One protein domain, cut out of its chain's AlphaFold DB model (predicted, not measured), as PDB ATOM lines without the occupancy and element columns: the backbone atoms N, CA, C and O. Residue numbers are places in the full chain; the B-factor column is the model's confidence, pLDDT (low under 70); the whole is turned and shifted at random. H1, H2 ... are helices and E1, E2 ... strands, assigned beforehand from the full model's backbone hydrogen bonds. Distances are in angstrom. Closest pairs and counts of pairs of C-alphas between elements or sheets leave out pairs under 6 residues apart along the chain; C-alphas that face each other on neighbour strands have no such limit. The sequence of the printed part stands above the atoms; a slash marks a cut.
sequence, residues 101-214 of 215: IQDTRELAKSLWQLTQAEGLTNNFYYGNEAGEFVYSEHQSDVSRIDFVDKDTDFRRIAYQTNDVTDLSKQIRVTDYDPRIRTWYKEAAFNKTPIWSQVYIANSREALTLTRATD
ATOM      1  N   ILE A 101      54.006 -50.945  15.611       91.75
ATOM      2  CA  ILE A 101      54.345 -49.532  15.358       91.75
ATOM      3  C   ILE A 101      55.832 -49.271  15.074       91.75
ATOM      4  O   ILE A 101      56.201 -48.152  14.728       91.75
ATOM      5  N   GLN A 102      56.689 -50.288  15.229       89.88
ATOM      6  CA  GLN A 102      58.126 -50.178  14.939       89.88
ATOM      7  C   GLN A 102      58.464 -50.379  13.453       89.88
ATOM      8  O   GLN A 102      59.590 -50.116  13.048       89.88
ATOM      9  N   ASP A 103      57.513 -50.868  12.651       90.56
ATOM     10  CA  ASP A 103      57.681 -51.092  11.216       90.56
ATOM     11  C   ASP A 103      56.623 -50.281  10.461       90.56
ATOM     12  O   ASP A 103      55.433 -50.605  10.483       90.56
ATOM     13  N   THR A 104      57.057 -49.208   9.797       90.81
ATOM     14  CA  THR A 104      56.171 -48.298   9.058       90.81
ATOM     15  C   THR A 104      55.413 -49.003   7.934       90.81
ATOM     16  O   THR A 104      54.282 -48.619   7.631       90.81
ATOM     17  N   ARG A 105      55.993 -50.047   7.324       90.50
ATOM     18  CA  ARG A 105      55.395 -50.784   6.202       90.50
ATOM     19  C   ARG A 105      54.317 -51.740   6.679       90.50
ATOM     20  O   ARG A 105      53.245 -51.787   6.078       90.50
ATOM     21  N   GLU A 106      54.568 -52.473   7.757       92.62
ATOM     22  CA  GLU A 106      53.540 -53.318   8.375       92.62
ATOM     23  C   GLU A 106      52.412 -52.467   8.964       92.62
ATOM     24  O   GLU A 106      51.236 -52.746   8.714       92.62
ATOM     25  N   LEU A 107      52.747 -51.365   9.641       94.31
ATOM     26  CA  LEU A 107      51.751 -50.429  10.151       94.31
ATOM     27  C   LEU A 107      50.888 -49.848   9.024       94.31
ATOM     28  O   LEU A 107      49.670 -49.773   9.173       94.31
ATOM     29  N   ALA A 108      51.477 -49.496   7.875       94.44
ATOM     30  CA  ALA A 108      50.724 -49.002   6.721       94.44
ATOM     31  C   ALA A 108      49.651 -49.988   6.249       94.44
ATOM     32  O   ALA A 108      48.545 -49.560   5.930       94.44
ATOM     33  N   LYS A 109      49.939 -51.296   6.243       93.75
ATOM     34  CA  LYS A 109      48.955 -52.328   5.878       93.75
ATOM     35  C   LYS A 109      47.780 -52.338   6.849       93.75
ATOM     36  O   LYS A 109      46.629 -52.343   6.412       93.75
ATOM     37  N   SER A 110      48.056 -52.294   8.152       93.94
ATOM     38  CA  SER A 110      47.013 -52.252   9.179       93.94
ATOM     39  C   SER A 110      46.188 -50.964   9.107       93.94
ATOM     40  O   SER A 110      44.961 -51.023   9.146       93.94
ATOM     41  N   LEU A 111      46.831 -49.803   8.941       94.12
ATOM     42  CA  LEU A 111      46.127 -48.527   8.783       94.12
ATOM     43  C   LEU A 111      45.287 -48.496   7.503       94.12
ATOM     44  O   LEU A 111      44.168 -47.990   7.526       94.12
ATOM     45  N   TRP A 112      45.790 -49.072   6.410       93.88
ATOM     46  CA  TRP A 112      45.041 -49.212   5.168       93.88
ATOM     47  C   TRP A 112      43.778 -50.048   5.369       93.88
ATOM     48  O   TRP A 112      42.686 -49.578   5.057       93.88
ATOM     49  N   GLN A 113      43.886 -51.220   6.000       91.81
ATOM     50  CA  GLN A 113      42.725 -52.056   6.326       91.81
ATOM     51  C   GLN A 113      41.695 -51.312   7.189       91.81
ATOM     52  O   GLN A 113      40.499 -51.391   6.913       91.81
ATOM     53  N   LEU A 114      42.149 -50.546   8.187       91.94
ATOM     54  CA  LEU A 114      41.269 -49.721   9.017       91.94
ATOM     55  C   LEU A 114      40.546 -48.643   8.200       91.94
ATOM     56  O   LEU A 114      39.360 -48.417   8.427       91.94
ATOM     57  N   THR A 115      41.218 -48.002   7.235       92.62
ATOM     58  CA  THR A 115      40.576 -47.005   6.360       92.62
ATOM     59  C   THR A 115      39.588 -47.603   5.360       92.62
ATOM     60  O   THR A 115      38.661 -46.908   4.956       92.62
ATOM     61  N   GLN A 116      39.750 -48.873   4.975       90.25
ATOM     62  CA  GLN A 116      38.803 -49.552   4.080       90.25
ATOM     63  C   GLN A 116      37.491 -49.943   4.783       90.25
ATOM     64  O   GLN A 116      36.508 -50.245   4.111       90.25
ATOM     65  N   ALA A 117      37.459 -49.975   6.119       88.06
ATOM     66  CA  ALA A 117      36.274 -50.378   6.866       88.06
ATOM     67  C   ALA A 117      35.188 -49.288   6.851       88.06
ATOM     68  O   ALA A 117      35.415 -48.137   7.235       88.06
ATOM     69  N   GLU A 118      33.972 -49.669   6.460       83.31
ATOM     70  CA  GLU A 118      32.839 -48.749   6.432       83.31
ATOM     71  C   GLU A 118      32.475 -48.230   7.830       83.31
ATOM     72  O   GLU A 118      32.481 -48.947   8.831       83.31
ATOM     73  N   GLY A 119      32.105 -46.952   7.898       79.12
ATOM     74  CA  GLY A 119      31.604 -46.333   9.122       79.12
ATOM     75  C   GLY A 119      32.673 -45.905  10.132       79.12
ATOM     76  O   GLY A 119      32.286 -45.323  11.154       79.12
ATOM     77  N   LEU A 120      33.962 -46.136   9.846       81.25
ATOM     78  CA  LEU A 120      35.109 -45.589  10.580       81.25
ATOM     79  C   LEU A 120      35.577 -44.239  10.010       81.25
ATOM     80  O   LEU A 120      35.002 -43.697   9.065       81.25
ATOM     81  N   THR A 121      36.613 -43.669  10.635       84.19
ATOM     82  CA  THR A 121      37.303 -42.495  10.085       84.19
ATOM     83  C   THR A 121      38.007 -42.893   8.799       84.19
ATOM     84  O   THR A 121      38.608 -43.959   8.706       84.19
ATOM     85  N   ASN A 122      37.933 -42.018   7.807       86.88
ATOM     86  CA  ASN A 122      38.464 -42.268   6.476       86.88
ATOM     87  C   ASN A 122      39.985 -42.084   6.375       86.88
ATOM     88  O   ASN A 122      40.541 -42.299   5.305       86.88
ATOM     89  N   ASN A 123      40.655 -41.673   7.453       92.25
ATOM     90  CA  ASN A 123      42.102 -41.569   7.531       92.25
ATOM     91  C   ASN A 123      42.637 -41.957   8.915       92.25
ATOM     92  O   ASN A 123      41.996 -41.745   9.944       92.25
ATOM     93  N   PHE A 124      43.837 -42.525   8.917       94.38
ATOM     94  CA  PHE A 124      44.616 -42.824  10.113       94.38
ATOM     95  C   PHE A 124      46.077 -42.518   9.833       94.38
ATOM     96  O   PHE A 124      46.553 -42.672   8.707       94.38
ATOM     97  N   TYR A 125      46.800 -42.088  10.856       94.62
ATOM     98  CA  TYR A 125      48.216 -41.806  10.717       94.62
ATOM     99  C   TYR A 125      48.948 -41.917  12.036       94.62
ATOM    100  O   TYR A 125      48.371 -41.770  13.111       94.62
ATOM    101  N   TYR A 126      50.241 -42.162  11.912       96.00
ATOM    102  CA  TYR A 126      51.163 -42.333  13.014       96.00
ATOM    103  C   TYR A 126      52.464 -41.621  12.680       96.00
ATOM    104  O   TYR A 126      52.871 -41.563  11.518       96.00
ATOM    105  N   GLY A 127      53.112 -41.079  13.702       95.38
ATOM    106  CA  GLY A 127      54.485 -40.622  13.597       95.38
ATOM    107  C   GLY A 127      55.218 -40.836  14.906       95.38
ATOM    108  O   GLY A 127      54.584 -40.891  15.958       95.38
ATOM    109  N   ASN A 128      56.538 -40.960  14.831       95.00
ATOM    110  CA  ASN A 128      57.383 -41.277  15.979       95.00
ATOM    111  C   ASN A 128      58.497 -40.240  16.199       95.00
ATOM    112  O   ASN A 128      58.672 -39.292  15.430       95.00
ATOM    113  N   GLU A 129      59.264 -40.426  17.275       94.44
ATOM    114  CA  GLU A 129      60.364 -39.528  17.655       94.44
ATOM    115  C   GLU A 129      61.515 -39.509  16.633       94.44
ATOM    116  O   GLU A 129      62.197 -38.489  16.475       94.44
ATOM    117  N   ALA A 130      61.691 -40.599  15.876       94.81
ATOM    118  CA  ALA A 130      62.660 -40.676  14.783       94.81
ATOM    119  C   ALA A 130      62.273 -39.791  13.581       94.81
ATOM    120  O   ALA A 130      63.099 -39.558  12.701       94.81
ATOM    121  N   GLY A 131      61.055 -39.236  13.565       94.50
ATOM    122  CA  GLY A 131      60.535 -38.434  12.458       94.50
ATOM    123  C   GLY A 131      59.890 -39.276  11.360       94.50
ATOM    124  O   GLY A 131      59.533 -38.733  10.316       94.50
ATOM    125  N   GLU A 132      59.715 -40.577  11.594       96.62
ATOM    126  CA  GLU A 132      58.991 -41.441  10.674       96.62
ATOM    127  C   GLU A 132      57.497 -41.131  10.734       96.62
ATOM    128  O   GLU A 132      56.960 -40.719  11.766       96.62
ATOM    129  N   PHE A 133      56.818 -41.320   9.610       96.38
ATOM    130  CA  PHE A 133      55.404 -41.039   9.459       96.38
ATOM    131  C   PHE A 133      54.770 -42.013   8.478       96.38
ATOM    132  O   PHE A 133      55.303 -42.276   7.401       96.38
ATOM    133  N   VAL A 134      53.580 -42.478   8.828       96.12
ATOM    134  CA  VAL A 134      52.709 -43.231   7.933       96.12
ATOM    135  C   VAL A 134      51.318 -42.624   7.969       96.12
ATOM    136  O   VAL A 134      50.812 -42.241   9.025       96.12
ATOM    137  N   TYR A 135      50.699 -42.527   6.804       95.31
ATOM    138  CA  TYR A 135      49.343 -42.030   6.633       95.31
ATOM    139  C   TYR A 135      48.596 -42.961   5.705       95.31
ATOM    140  O   TYR A 135      49.121 -43.285   4.647       95.31
ATOM    141  N   SER A 136      47.379 -43.335   6.071       95.00
ATOM    142  CA  SER A 136      46.432 -43.980   5.174       95.00
ATOM    143  C   SER A 136      45.165 -43.153   5.098       95.00
ATOM    144  O   SER A 136      44.707 -42.602   6.100       95.00
ATOM    145  N   GLU A 137      44.584 -43.089   3.911       93.69
ATOM    146  CA  GLU A 137      43.291 -42.479   3.671       93.69
ATOM    147  C   GLU A 137      42.539 -43.234   2.581       93.69
ATOM    148  O   GLU A 137      43.121 -43.595   1.562       93.69
ATOM    149  N   HIS A 138      41.238 -43.410   2.774       92.38
ATOM    150  CA  HIS A 138      40.334 -43.949   1.771       92.38
ATOM    151  C   HIS A 138      39.246 -42.919   1.470       92.38
ATOM    152  O   HIS A 138      38.531 -42.467   2.365       92.38
ATOM    153  N   GLN A 139      39.121 -42.508   0.211       84.50
ATOM    154  CA  GLN A 139      38.081 -41.575  -0.202       84.50
ATOM    155  C   GLN A 139      37.419 -42.050  -1.488       84.50
ATOM    156  O   GLN A 139      38.056 -42.102  -2.540       84.50
ATOM    157  N   SER A 140      36.112 -42.304  -1.402       82.00
ATOM    158  CA  SER A 140      35.307 -42.804  -2.518       82.00
ATOM    159  C   SER A 140      35.921 -44.088  -3.084       82.00
ATOM    160  O   SER A 140      35.861 -45.109  -2.417       82.00
ATOM    161  N   ASP A 141      36.578 -44.024  -4.243       82.62
ATOM    162  CA  ASP A 141      37.120 -45.198  -4.941       82.62
ATOM    163  C   ASP A 141      38.657 -45.231  -4.971       82.62
ATOM    164  O   ASP A 141      39.264 -46.018  -5.703       82.62
ATOM    165  N   VAL A 142      39.300 -44.327  -4.227       86.25
ATOM    166  CA  VAL A 142      40.748 -44.143  -4.255       86.25
ATOM    167  C   VAL A 142      41.299 -44.133  -2.838       86.25
ATOM    168  O   VAL A 142      40.908 -43.294  -2.020       86.25
ATOM    169  N   SER A 143      42.262 -45.014  -2.569       93.25
ATOM    170  CA  SER A 143      43.069 -44.929  -1.352       93.25
ATOM    171  C   SER A 143      44.421 -44.271  -1.616       93.25
ATOM    172  O   SER A 143      44.965 -44.249  -2.727       93.25
ATOM    173  N   ARG A 144      44.947 -43.671  -0.557       93.75
ATOM    174  CA  ARG A 144      46.222 -42.974  -0.530       93.75
ATOM    175  C   ARG A 144      47.009 -43.444   0.676       93.75
ATOM    176  O   ARG A 144      46.464 -43.506   1.776       93.75
ATOM    177  N   ILE A 145      48.293 -43.700   0.469       95.69
ATOM    178  CA  ILE A 145      49.233 -44.010   1.540       95.69
ATOM    179  C   ILE A 145      50.438 -43.095   1.415       95.69
ATOM    180  O   ILE A 145      50.994 -42.948   0.326       95.69
ATOM    181  N   ASP A 146      50.863 -42.502   2.527       95.38
ATOM    182  CA  ASP A 146      52.079 -41.701   2.561       95.38
ATOM    183  C   ASP A 146      53.091 -42.288   3.532       95.38
ATOM    184  O   ASP A 146      52.723 -42.759   4.608       95.38
ATOM    185  N   PHE A 147      54.364 -42.167   3.165       96.50
ATOM    186  CA  PHE A 147      55.500 -42.588   3.973       96.50
ATOM    187  C   PHE A 147      56.478 -41.432   4.174       96.50
ATOM    188  O   PHE A 147      56.743 -40.663   3.245       96.50
ATOM    189  N   VAL A 148      57.012 -41.334   5.388       95.94
ATOM    190  CA  VAL A 148      58.269 -40.664   5.727       95.94
ATOM    191  C   VAL A 148      59.069 -41.684   6.518       95.94
ATOM    192  O   VAL A 148      58.675 -42.036   7.625       95.94
ATOM    193  N   ASP A 149      60.150 -42.190   5.956       95.00
ATOM    194  CA  ASP A 149      61.048 -43.121   6.630       95.00
ATOM    195  C   ASP A 149      62.433 -43.066   5.971       95.00
ATOM    196  O   ASP A 149      62.718 -42.210   5.124       95.00
ATOM    197  N   LYS A 150      63.316 -43.980   6.371       93.12
ATOM    198  CA  LYS A 150      64.650 -44.115   5.779       93.12
ATOM    199  C   LYS A 150      64.625 -44.368   4.263       93.12
ATOM    200  O   LYS A 150      65.538 -43.922   3.576       93.12
ATOM    201  N   ASP A 151      63.615 -45.064   3.733       92.12
ATOM    202  CA  ASP A 151      63.547 -45.423   2.311       92.12
ATOM    203  C   ASP A 151      63.117 -44.215   1.473       92.12
ATOM    204  O   ASP A 151      63.460 -44.110   0.295       92.12
ATOM    205  N   THR A 152      62.368 -43.288   2.078       92.69
ATOM    206  CA  THR A 152      61.952 -42.034   1.442       92.69
ATOM    207  C   THR A 152      62.923 -40.875   1.672       92.69
ATOM    208  O   THR A 152      62.612 -39.739   1.296       92.69
ATOM    209  N   ASP A 153      64.091 -41.139   2.271       94.06
ATOM    210  CA  ASP A 153      65.077 -40.126   2.674       94.06
ATOM    211  C   ASP A 153      64.441 -39.032   3.553       94.06
ATOM    212  O   ASP A 153      64.644 -37.834   3.355       94.06
ATOM    213  N   PHE A 154      63.553 -39.448   4.468       94.12
ATOM    214  CA  PHE A 154      62.781 -38.572   5.355       94.12
ATOM    215  C   PHE A 154      61.975 -37.467   4.648       94.12
ATOM    216  O   PHE A 154      61.566 -36.480   5.264       94.12
ATOM    217  N   ARG A 155      61.655 -37.651   3.363       95.44
ATOM    218  CA  ARG A 155      60.657 -36.841   2.654       95.44
ATOM    219  C   ARG A 155      59.328 -37.571   2.621       95.44
ATOM    220  O   ARG A 155      59.277 -38.794   2.516       95.44
ATOM    221  N   ARG A 156      58.226 -36.821   2.666       95.31
ATOM    222  CA  ARG A 156      56.888 -37.402   2.540       95.31
ATOM    223  C   ARG A 156      56.613 -37.727   1.091       95.31
ATOM    224  O   ARG A 156      56.445 -36.809   0.287       95.31
ATOM    225  N   ILE A 157      56.497 -39.013   0.798       95.81
ATOM    226  CA  ILE A 157      56.086 -39.512  -0.509       95.81
ATOM    227  C   ILE A 157      54.674 -40.075  -0.385       95.81
ATOM    228  O   ILE A 157      54.421 -40.943   0.445       95.81
ATOM    229  N   ALA A 158      53.758 -39.545  -1.191       95.00
ATOM    230  CA  ALA A 158      52.375 -39.989  -1.272       95.00
ATOM    231  C   ALA A 158      52.181 -40.900  -2.484       95.00
ATOM    232  O   ALA A 158      52.544 -40.530  -3.607       95.00
ATOM    233  N   TYR A 159      51.541 -42.038  -2.257       95.19
ATOM    234  CA  TYR A 159      51.189 -43.033  -3.259       95.19
ATOM    235  C   TYR A 159      49.673 -43.150  -3.347       95.19
ATOM    236  O   TYR A 159      48.979 -43.174  -2.332       95.19
ATOM    237  N   GLN A 160      49.155 -43.221  -4.567       94.75
ATOM    238  CA  GLN A 160      47.761 -43.565  -4.809       94.75
ATOM    239  C   GLN A 160      47.684 -45.057  -5.099       94.75
ATOM    240  O   GLN A 160      48.281 -45.508  -6.072       94.75
ATOM    241  N   THR A 161      46.931 -45.811  -4.307       91.38
ATOM    242  CA  THR A 161      46.810 -47.251  -4.524       91.38
ATOM    243  C   THR A 161      45.511 -47.815  -3.973       91.38
ATOM    244  O   THR A 161      44.999 -47.324  -2.973       91.38
ATOM    245  N   ASN A 162      44.998 -48.861  -4.620       86.81
ATOM    246  CA  ASN A 162      43.897 -49.683  -4.110       86.81
ATOM    247  C   ASN A 162      44.403 -51.011  -3.519       86.81
ATOM    248  O   ASN A 162      43.603 -51.832  -3.081       86.81
ATOM    249  N   ASP A 163      45.722 -51.205  -3.493       88.19
ATOM    250  CA  ASP A 163      46.411 -52.324  -2.863       88.19
ATOM    251  C   ASP A 163      47.674 -51.786  -2.178       88.19
ATOM    252  O   ASP A 163      48.605 -51.323  -2.831       88.19
ATOM    253  N   VAL A 164      47.730 -51.856  -0.847       86.62
ATOM    254  CA  VAL A 164      48.882 -51.379  -0.057       86.62
ATOM    255  C   VAL A 164      50.224 -52.010  -0.468       86.62
ATOM    256  O   VAL A 164      51.280 -51.460  -0.153       86.62
ATOM    257  N   THR A 165      50.211 -53.142  -1.176       86.69
ATOM    258  CA  THR A 165      51.418 -53.795  -1.698       86.69
ATOM    259  C   THR A 165      51.906 -53.222  -3.032       86.69
ATOM    260  O   THR A 165      53.090 -53.353  -3.347       86.69
ATOM    261  N   ASP A 166      51.046 -52.530  -3.784       88.75
ATOM    262  CA  ASP A 166      51.400 -51.841  -5.024       88.75
ATOM    263  C   ASP A 166      51.573 -50.337  -4.770       88.75
ATOM    264  O   ASP A 166      50.614 -49.570  -4.697       88.75
ATOM    265  N   LEU A 167      52.831 -49.906  -4.650       90.00
ATOM    266  CA  LEU A 167      53.216 -48.499  -4.488       90.00
ATOM    267  C   LEU A 167      53.797 -47.902  -5.783       90.00
ATOM    268  O   LEU A 167      54.617 -46.986  -5.741       90.00
ATOM    269  N   SER A 168      53.394 -48.402  -6.954       90.69
ATOM    270  CA  SER A 168      53.922 -47.938  -8.247       90.69
ATOM    271  C   SER A 168      53.540 -46.494  -8.596       90.69
ATOM    272  O   SER A 168      54.291 -45.789  -9.276       90.69
ATOM    273  N   LYS A 169      52.381 -46.019  -8.122       93.50
ATOM    274  CA  LYS A 169      51.834 -44.705  -8.477       93.50
ATOM    275  C   LYS A 169      52.116 -43.649  -7.409       93.50
ATOM    276  O   LYS A 169      51.273 -43.337  -6.567       93.50
ATOM    277  N   GLN A 170      53.291 -43.035  -7.492       94.94
ATOM    278  CA  GLN A 170      53.629 -41.843  -6.715       94.94
ATOM    279  C   GLN A 170      52.867 -40.612  -7.233       94.94
ATOM    280  O   GLN A 170      52.896 -40.313  -8.426       94.94
ATOM    281  N   ILE A 171      52.225 -39.867  -6.333       93.88
ATOM    282  CA  ILE A 171      51.421 -38.681  -6.678       93.88
ATOM    283  C   ILE A 171      51.976 -37.369  -6.119       93.88
ATOM    284  O   ILE A 171      51.657 -36.307  -6.651       93.88
ATOM    285  N   ARG A 172      52.789 -37.398  -5.051       92.75
ATOM    286  CA  ARG A 172      53.336 -36.174  -4.442       92.75
ATOM    287  C   ARG A 172      54.591 -36.449  -3.615       92.75
ATOM    288  O   ARG A 172      54.657 -37.467  -2.937       92.75
ATOM    289  N   VAL A 173      55.534 -35.505  -3.625       94.50
ATOM    290  CA  VAL A 173      56.699 -35.470  -2.724       94.50
ATOM    291  C   VAL A 173      56.746 -34.108  -2.047       94.50
ATOM    292  O   VAL A 173      56.639 -33.087  -2.724       94.50
ATOM    293  N   THR A 174      56.869 -34.083  -0.724       93.12
ATOM    294  CA  THR A 174      56.889 -32.849   0.082       93.12
ATOM    295  C   THR A 174      57.755 -33.019   1.319       93.12
ATOM    296  O   THR A 174      57.825 -34.119   1.864       93.12
ATOM    297  N   ASP A 175      58.309 -31.926   1.830       92.56
ATOM    298  CA  ASP A 175      58.933 -31.930   3.153       92.56
ATOM    299  C   ASP A 175      57.864 -32.048   4.242       92.56
ATOM    300  O   ASP A 175      56.804 -31.405   4.198       92.56
ATOM    301  N   TYR A 176      58.117 -32.904   5.226       92.81
ATOM    302  CA  TYR A 176      57.176 -33.140   6.309       92.81
ATOM    303  C   TYR A 176      57.886 -33.692   7.539       92.81
ATOM    304  O   TYR A 176      58.474 -34.764   7.481       92.81
ATOM    305  N   ASP A 177      57.737 -33.000   8.665       93.94
ATOM    306  CA  ASP A 177      58.114 -33.518   9.976       93.94
ATOM    307  C   ASP A 177      56.836 -33.700  10.820       93.94
ATOM    308  O   ASP A 177      56.072 -32.728  10.968       93.94
ATOM    309  N   PRO A 178      56.537 -34.914  11.328       94.06
ATOM    310  CA  PRO A 178      55.398 -35.142  12.215       94.06
ATOM    311  C   PRO A 178      55.581 -34.480  13.589       94.06
ATOM    312  O   PRO A 178      54.597 -34.041  14.181       94.06
ATOM    313  N   ARG A 179      56.815 -34.317  14.077       95.31
ATOM    314  CA  ARG A 179      57.123 -33.924  15.465       95.31
ATOM    315  C   ARG A 179      56.799 -32.469  15.771       95.31
ATOM    316  O   ARG A 179      56.509 -32.102  16.905       95.31
ATOM    317  N   ILE A 180      56.810 -31.623  14.743       93.88
ATOM    318  CA  ILE A 180      56.464 -30.202  14.871       93.88
ATOM    319  C   ILE A 180      54.950 -29.949  14.795       93.88
ATOM    320  O   ILE A 180      54.505 -28.814  14.998       93.88
ATOM    321  N   ARG A 181      54.147 -30.977  14.484       91.81
ATOM    322  CA  ARG A 181      52.704 -30.846  14.238       91.81
ATOM    323  C   ARG A 181      51.919 -30.714  15.531       91.81
ATOM    324  O   ARG A 181      52.280 -31.291  16.550       91.81
ATOM    325  N   THR A 182      50.819 -29.965  15.468       92.56
ATOM    326  CA  THR A 182      49.927 -29.722  16.610       92.56
ATOM    327  C   THR A 182      49.451 -31.031  17.229       92.56
ATOM    328  O   THR A 182      49.668 -31.240  18.415       92.56
ATOM    329  N   TRP A 183      48.921 -31.950  16.414       93.50
ATOM    330  CA  TRP A 183      48.437 -33.250  16.885       93.50
ATOM    331  C   TRP A 183      49.517 -34.068  17.612       93.50
ATOM    332  O   TRP A 183      49.218 -34.695  18.623       93.50
ATOM    333  N   TYR A 184      50.764 -34.032  17.127       94.69
ATOM    334  CA  TYR A 184      51.869 -34.793  17.712       94.69
ATOM    335  C   TYR A 184      52.307 -34.174  19.036       94.69
ATOM    336  O   TYR A 184      52.347 -34.854  20.055       94.69
ATOM    337  N   LYS A 185      52.576 -32.863  19.042       94.56
ATOM    338  CA  LYS A 185      53.017 -32.149  20.247       94.56
ATOM    339  C   LYS A 185      51.983 -32.218  21.362       94.56
ATOM    340  O   LYS A 185      52.354 -32.393  22.515       94.56
ATOM    341  N   GLU A 186      50.702 -32.069  21.032       94.44
ATOM    342  CA  GLU A 186      49.633 -32.104  22.028       94.44
ATOM    343  C   GLU A 186      49.454 -33.507  22.614       94.44
ATOM    344  O   GLU A 186      49.347 -33.627  23.833       94.44
ATOM    345  N   ALA A 187      49.488 -34.565  21.797       94.25
ATOM    346  CA  ALA A 187      49.442 -35.936  22.307       94.25
ATOM    347  C   ALA A 187      50.670 -36.258  23.174       94.25
ATOM    348  O   ALA A 187      50.519 -36.666  24.327       94.25
ATOM    349  N   ALA A 188      51.872 -35.964  22.665       93.69
ATOM    350  CA  ALA A 188      53.129 -36.210  23.365       93.69
ATOM    351  C   ALA A 188      53.233 -35.445  24.693       93.69
ATOM    352  O   ALA A 188      53.814 -35.950  25.650       93.69
ATOM    353  N   PHE A 189      52.660 -34.240  24.773       93.56
ATOM    354  CA  PHE A 189      52.631 -33.446  26.001       93.56
ATOM    355  C   PHE A 189      51.608 -33.967  27.020       93.56
ATOM    356  O   PHE A 189      51.920 -34.053  28.205       93.56
ATOM    357  N   ASN A 190      50.388 -34.303  26.583       92.56
ATOM    358  CA  ASN A 190      49.299 -34.672  27.495       92.56
ATOM    359  C   ASN A 190      49.355 -36.129  27.970       92.56
ATOM    360  O   ASN A 190      48.704 -36.447  28.967       92.56
ATOM    361  N   LYS A 191      50.081 -37.012  27.265       88.50
ATOM    362  CA  LYS A 191      50.244 -38.438  27.621       88.50
ATOM    363  C   LYS A 191      48.922 -39.193  27.819       88.50
ATOM    364  O   LYS A 191      48.853 -40.206  28.505       88.50
ATOM    365  N   THR A 192      47.855 -38.663  27.236       86.75
ATOM    366  CA  THR A 192      46.487 -39.172  27.294       86.75
ATOM    367  C   THR A 192      45.806 -38.880  25.954       86.75
ATOM    368  O   THR A 192      46.251 -37.979  25.236       86.75
ATOM    369  N   PRO A 193      44.743 -39.615  25.579       91.19
ATOM    370  CA  PRO A 193      44.005 -39.333  24.355       91.19
ATOM    371  C   PRO A 193      43.408 -37.919  24.364       91.19
ATOM    372  O   PRO A 193      42.587 -37.591  25.223       91.19
ATOM    373  N   ILE A 194      43.769 -37.105  23.374       93.62
ATOM    374  CA  ILE A 194      43.306 -35.723  23.220       93.62
ATOM    375  C   ILE A 194      42.568 -35.515  21.903       93.62
ATOM    376  O   ILE A 194      42.790 -36.198  20.903       93.62
ATOM    377  N   TRP A 195      41.682 -34.526  21.912       94.44
ATOM    378  CA  TRP A 195      41.264 -33.851  20.694       94.44
ATOM    379  C   TRP A 195      42.165 -32.647  20.494       94.44
ATOM    380  O   TRP A 195      42.295 -31.830  21.405       94.44
ATOM    381  N   SER A 196      42.788 -32.549  19.325       91.88
ATOM    382  CA  SER A 196      43.652 -31.416  19.042       91.88
ATOM    383  C   SER A 196      42.853 -30.124  18.932       91.88
ATOM    384  O   SER A 196      41.667 -30.140  18.580       91.88
ATOM    385  N   GLN A 197      43.526 -28.987  19.103       88.31
ATOM    386  CA  GLN A 197      42.968 -27.730  18.601       88.31
ATOM    387  C   GLN A 197      42.681 -27.832  17.097       88.31
ATOM    388  O   GLN A 197      43.279 -28.653  16.397       88.31
ATOM    389  N   VAL A 198      41.769 -27.004  16.586       88.25
ATOM    390  CA  VAL A 198      41.502 -26.940  15.145       88.25
ATOM    391  C   VAL A 198      42.721 -26.334  14.443       88.25
ATOM    392  O   VAL A 198      43.166 -25.244  14.796       88.25
ATOM    393  N   TYR A 199      43.257 -27.028  13.440       87.06
ATOM    394  CA  TYR A 199      44.413 -26.590  12.652       87.06
ATOM    395  C   TYR A 199      44.211 -26.886  11.163       87.06
ATOM    396  O   TYR A 199      43.320 -27.637  10.776       87.06
ATOM    397  N   ILE A 200      45.039 -26.293  10.302       85.94
ATOM    398  CA  ILE A 200      45.012 -26.572   8.860       85.94
ATOM    399  C   ILE A 200      45.906 -27.782   8.573       85.94
ATOM    400  O   ILE A 200      47.112 -27.750   8.829       85.94
ATOM    401  N   ALA A 201      45.328 -28.860   8.045       79.81
ATOM    402  CA  ALA A 201      46.067 -30.079   7.737       79.81
ATOM    403  C   ALA A 201      46.864 -29.950   6.427       79.81
ATOM    404  O   ALA A 201      46.298 -29.678   5.372       79.81
ATOM    405  N   ASN A 202      48.165 -30.269   6.448       72.31
ATOM    406  CA  ASN A 202      49.021 -30.268   5.245       72.31
ATOM    407  C   ASN A 202      48.627 -31.322   4.188       72.31
ATOM    408  O   ASN A 202      49.125 -31.293   3.063       72.31
ATOM    409  N   SER A 203      47.791 -32.307   4.531       67.44
ATOM    410  CA  SER A 203      47.324 -33.302   3.559       67.44
ATOM    411  C   SER A 203      46.365 -32.685   2.537       67.44
ATOM    412  O   SER A 203      46.530 -32.962   1.345       67.44
ATOM    413  N   ARG A 204      45.427 -31.848   3.010       67.19
ATOM    414  CA  ARG A 204      44.254 -31.341   2.273       67.19
ATOM    415  C   ARG A 204      44.079 -29.815   2.299       67.19
ATOM    416  O   ARG A 204      43.119 -29.333   1.717       67.19
ATOM    417  N   GLU A 205      44.945 -29.080   2.996       75.69
ATOM    418  CA  GLU A 205      44.812 -27.628   3.227       75.69
ATOM    419  C   GLU A 205      43.438 -27.239   3.804       75.69
ATOM    420  O   GLU A 205      42.884 -26.181   3.521       75.69
ATOM    421  N   ALA A 206      42.882 -28.117   4.643       77.56
ATOM    422  CA  ALA A 206      41.556 -27.971   5.229       77.56
ATOM    423  C   ALA A 206      41.630 -27.854   6.755       77.56
ATOM    424  O   ALA A 206      42.489 -28.475   7.393       77.56
ATOM    425  N   LEU A 207      40.695 -27.099   7.340       86.62
ATOM    426  CA  LEU A 207      40.494 -27.069   8.789       86.62
ATOM    427  C   LEU A 207      40.145 -28.473   9.282       86.62
ATOM    428  O   LEU A 207      39.237 -29.122   8.768       86.62
ATOM    429  N   THR A 208      40.905 -28.939  10.262       87.06
ATOM    430  CA  THR A 208      40.867 -30.301  10.779       87.06
ATOM    431  C   THR A 208      41.027 -30.264  12.292       87.06
ATOM    432  O   THR A 208      41.719 -29.408  12.842       87.06
ATOM    433  N   LEU A 209      40.396 -31.220  12.961       90.44
ATOM    434  CA  LEU A 209      40.673 -31.586  14.343       90.44
ATOM    435  C   LEU A 209      41.052 -33.068  14.361       90.44
ATOM    436  O   LEU A 209      40.563 -33.843  13.538       90.44
ATOM    437  N   THR A 210      41.913 -33.464  15.286       92.31
ATOM    438  CA  THR A 210      42.468 -34.819  15.320       92.31
ATOM    439  C   THR A 210      42.233 -35.457  16.674       92.31
ATOM    440  O   THR A 210      42.556 -34.857  17.695       92.31
ATOM    441  N   ARG A 211      41.744 -36.701  16.685       94.88
ATOM    442  CA  ARG A 211      41.859 -37.574  17.855       94.88
ATOM    443  C   ARG A 211      43.272 -38.150  17.876       94.88
ATOM    444  O   ARG A 211      43.613 -38.914  16.979       94.88
ATOM    445  N   ALA A 212      44.082 -37.765  18.854       94.12
ATOM    446  CA  ALA A 212      45.474 -38.192  18.960       94.12
ATOM    447  C   ALA A 212      45.734 -38.858  20.315       94.12
ATOM    448  O   ALA A 212      45.214 -38.410  21.335       94.12
ATOM    449  N   THR A 213      46.550 -39.908  20.313       93.19
ATOM    450  CA  THR A 213      46.948 -40.661  21.508       93.19
ATOM    451  C   THR A 213      48.456 -40.864  21.466       93.19
ATOM    452  O   THR A 213      48.999 -41.151  20.402       93.19
ATOM    453  N   ASP A 214      49.114 -40.676  22.608       92.12
ATOM    454  CA  ASP A 214      50.523 -41.028  22.805       92.12
ATOM    455  C   ASP A 214      50.614 -42.545  23.008       92.12
ATOM    456  O   ASP A 214      49.921 -43.075  23.878       92.12
TER     457      ASP A 214
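This is residues 101 to 214 of the 215 residues of an uncharacterized protein of Leptolyngbya sp. SIO3F4 (UniProt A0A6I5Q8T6). A twisted and curled sheet of five strands, E1 to E5, is covered on one face by the helix H1, which runs along its strands. Beyond the E1 edge stands the short helix H2, reached from E5 by residues 175 to 181, and the small hairpin of E6 and E7 stands off the sheet's other face with a gap between. The printed part has 114 residues with two named helices and seven named strands, in the order H1 E1 E2 E3 E4 E5 H2 E6 E7; the large sheet has the order E1 - E2 - E3 - E4 - E5, antiparallel, and the class is mixed, helices and strands. The whole is compact, with a radius of gyration of the C-alphas of 13.5 A and spans of 38 by 34 by 26 A.

Begin at H1, residues 104 to 116, then read on through E1, 123 to 127, E2, 133 to 139, E3, 142 to 148, E4, 156 to 160, and E5, 170 to 174. These strands form a meander, each the antiparallel neighbour of the one before. H1 on one face of this sheet makes two layers; its height over the sheet is 7.8 A, it lies over E1 and E2, and on the local plane it stands at 21 degrees to E2, along the strands. Its closest C-alphas to E2 are those of Trp 112 and Ser 136, 5.4 A apart. Within hydrogen-bond range you find N 124 and O 136 at 2.9 A in the hairpin of E1 and E2, N 144 and O 137 at 2.8 A between E2 and E3, N 159 and O 145 at 2.8 A between E3 and E4, and N 156 and O 174 at 2.8 A between E4 and E5. Next comes H2, residues 182 to 190, which is not on the sheet; its closest C-alphas to E1 are those of Tyr 184 and Gly 127, 7.6 A apart. E6, 199 to 201, and E7, 206 to 208, form a hairpin, with N 201 and O 206 at 2.9 A; E6 and E1 are apart. Residues 194 to 195 pair antiparallel with 211 to 212. In H1 and H2 every O i to N i+4 pair is within hydrogen-bond range.

Find C-alpha 104 at (56.171, -48.298, 9.058); from there H1 runs 18.1 A to C-alpha 116. E1 is 13.8 A long, E2 19.8 A, E3 20.5 A, E4 13.2 A, E5 11.7 A and H2 12.0 A. E6 and E7 have three residues each, and E7 ends at C-alpha 208, at (40.867, -30.301, 10.779).

The two C-alphas farthest apart, those of Ser 168 and Asn 190, are 38.4 A apart. The printed part has no cut and no long link. Its mean pLDDT is 91.0, and residues 203 to 204 are under 70.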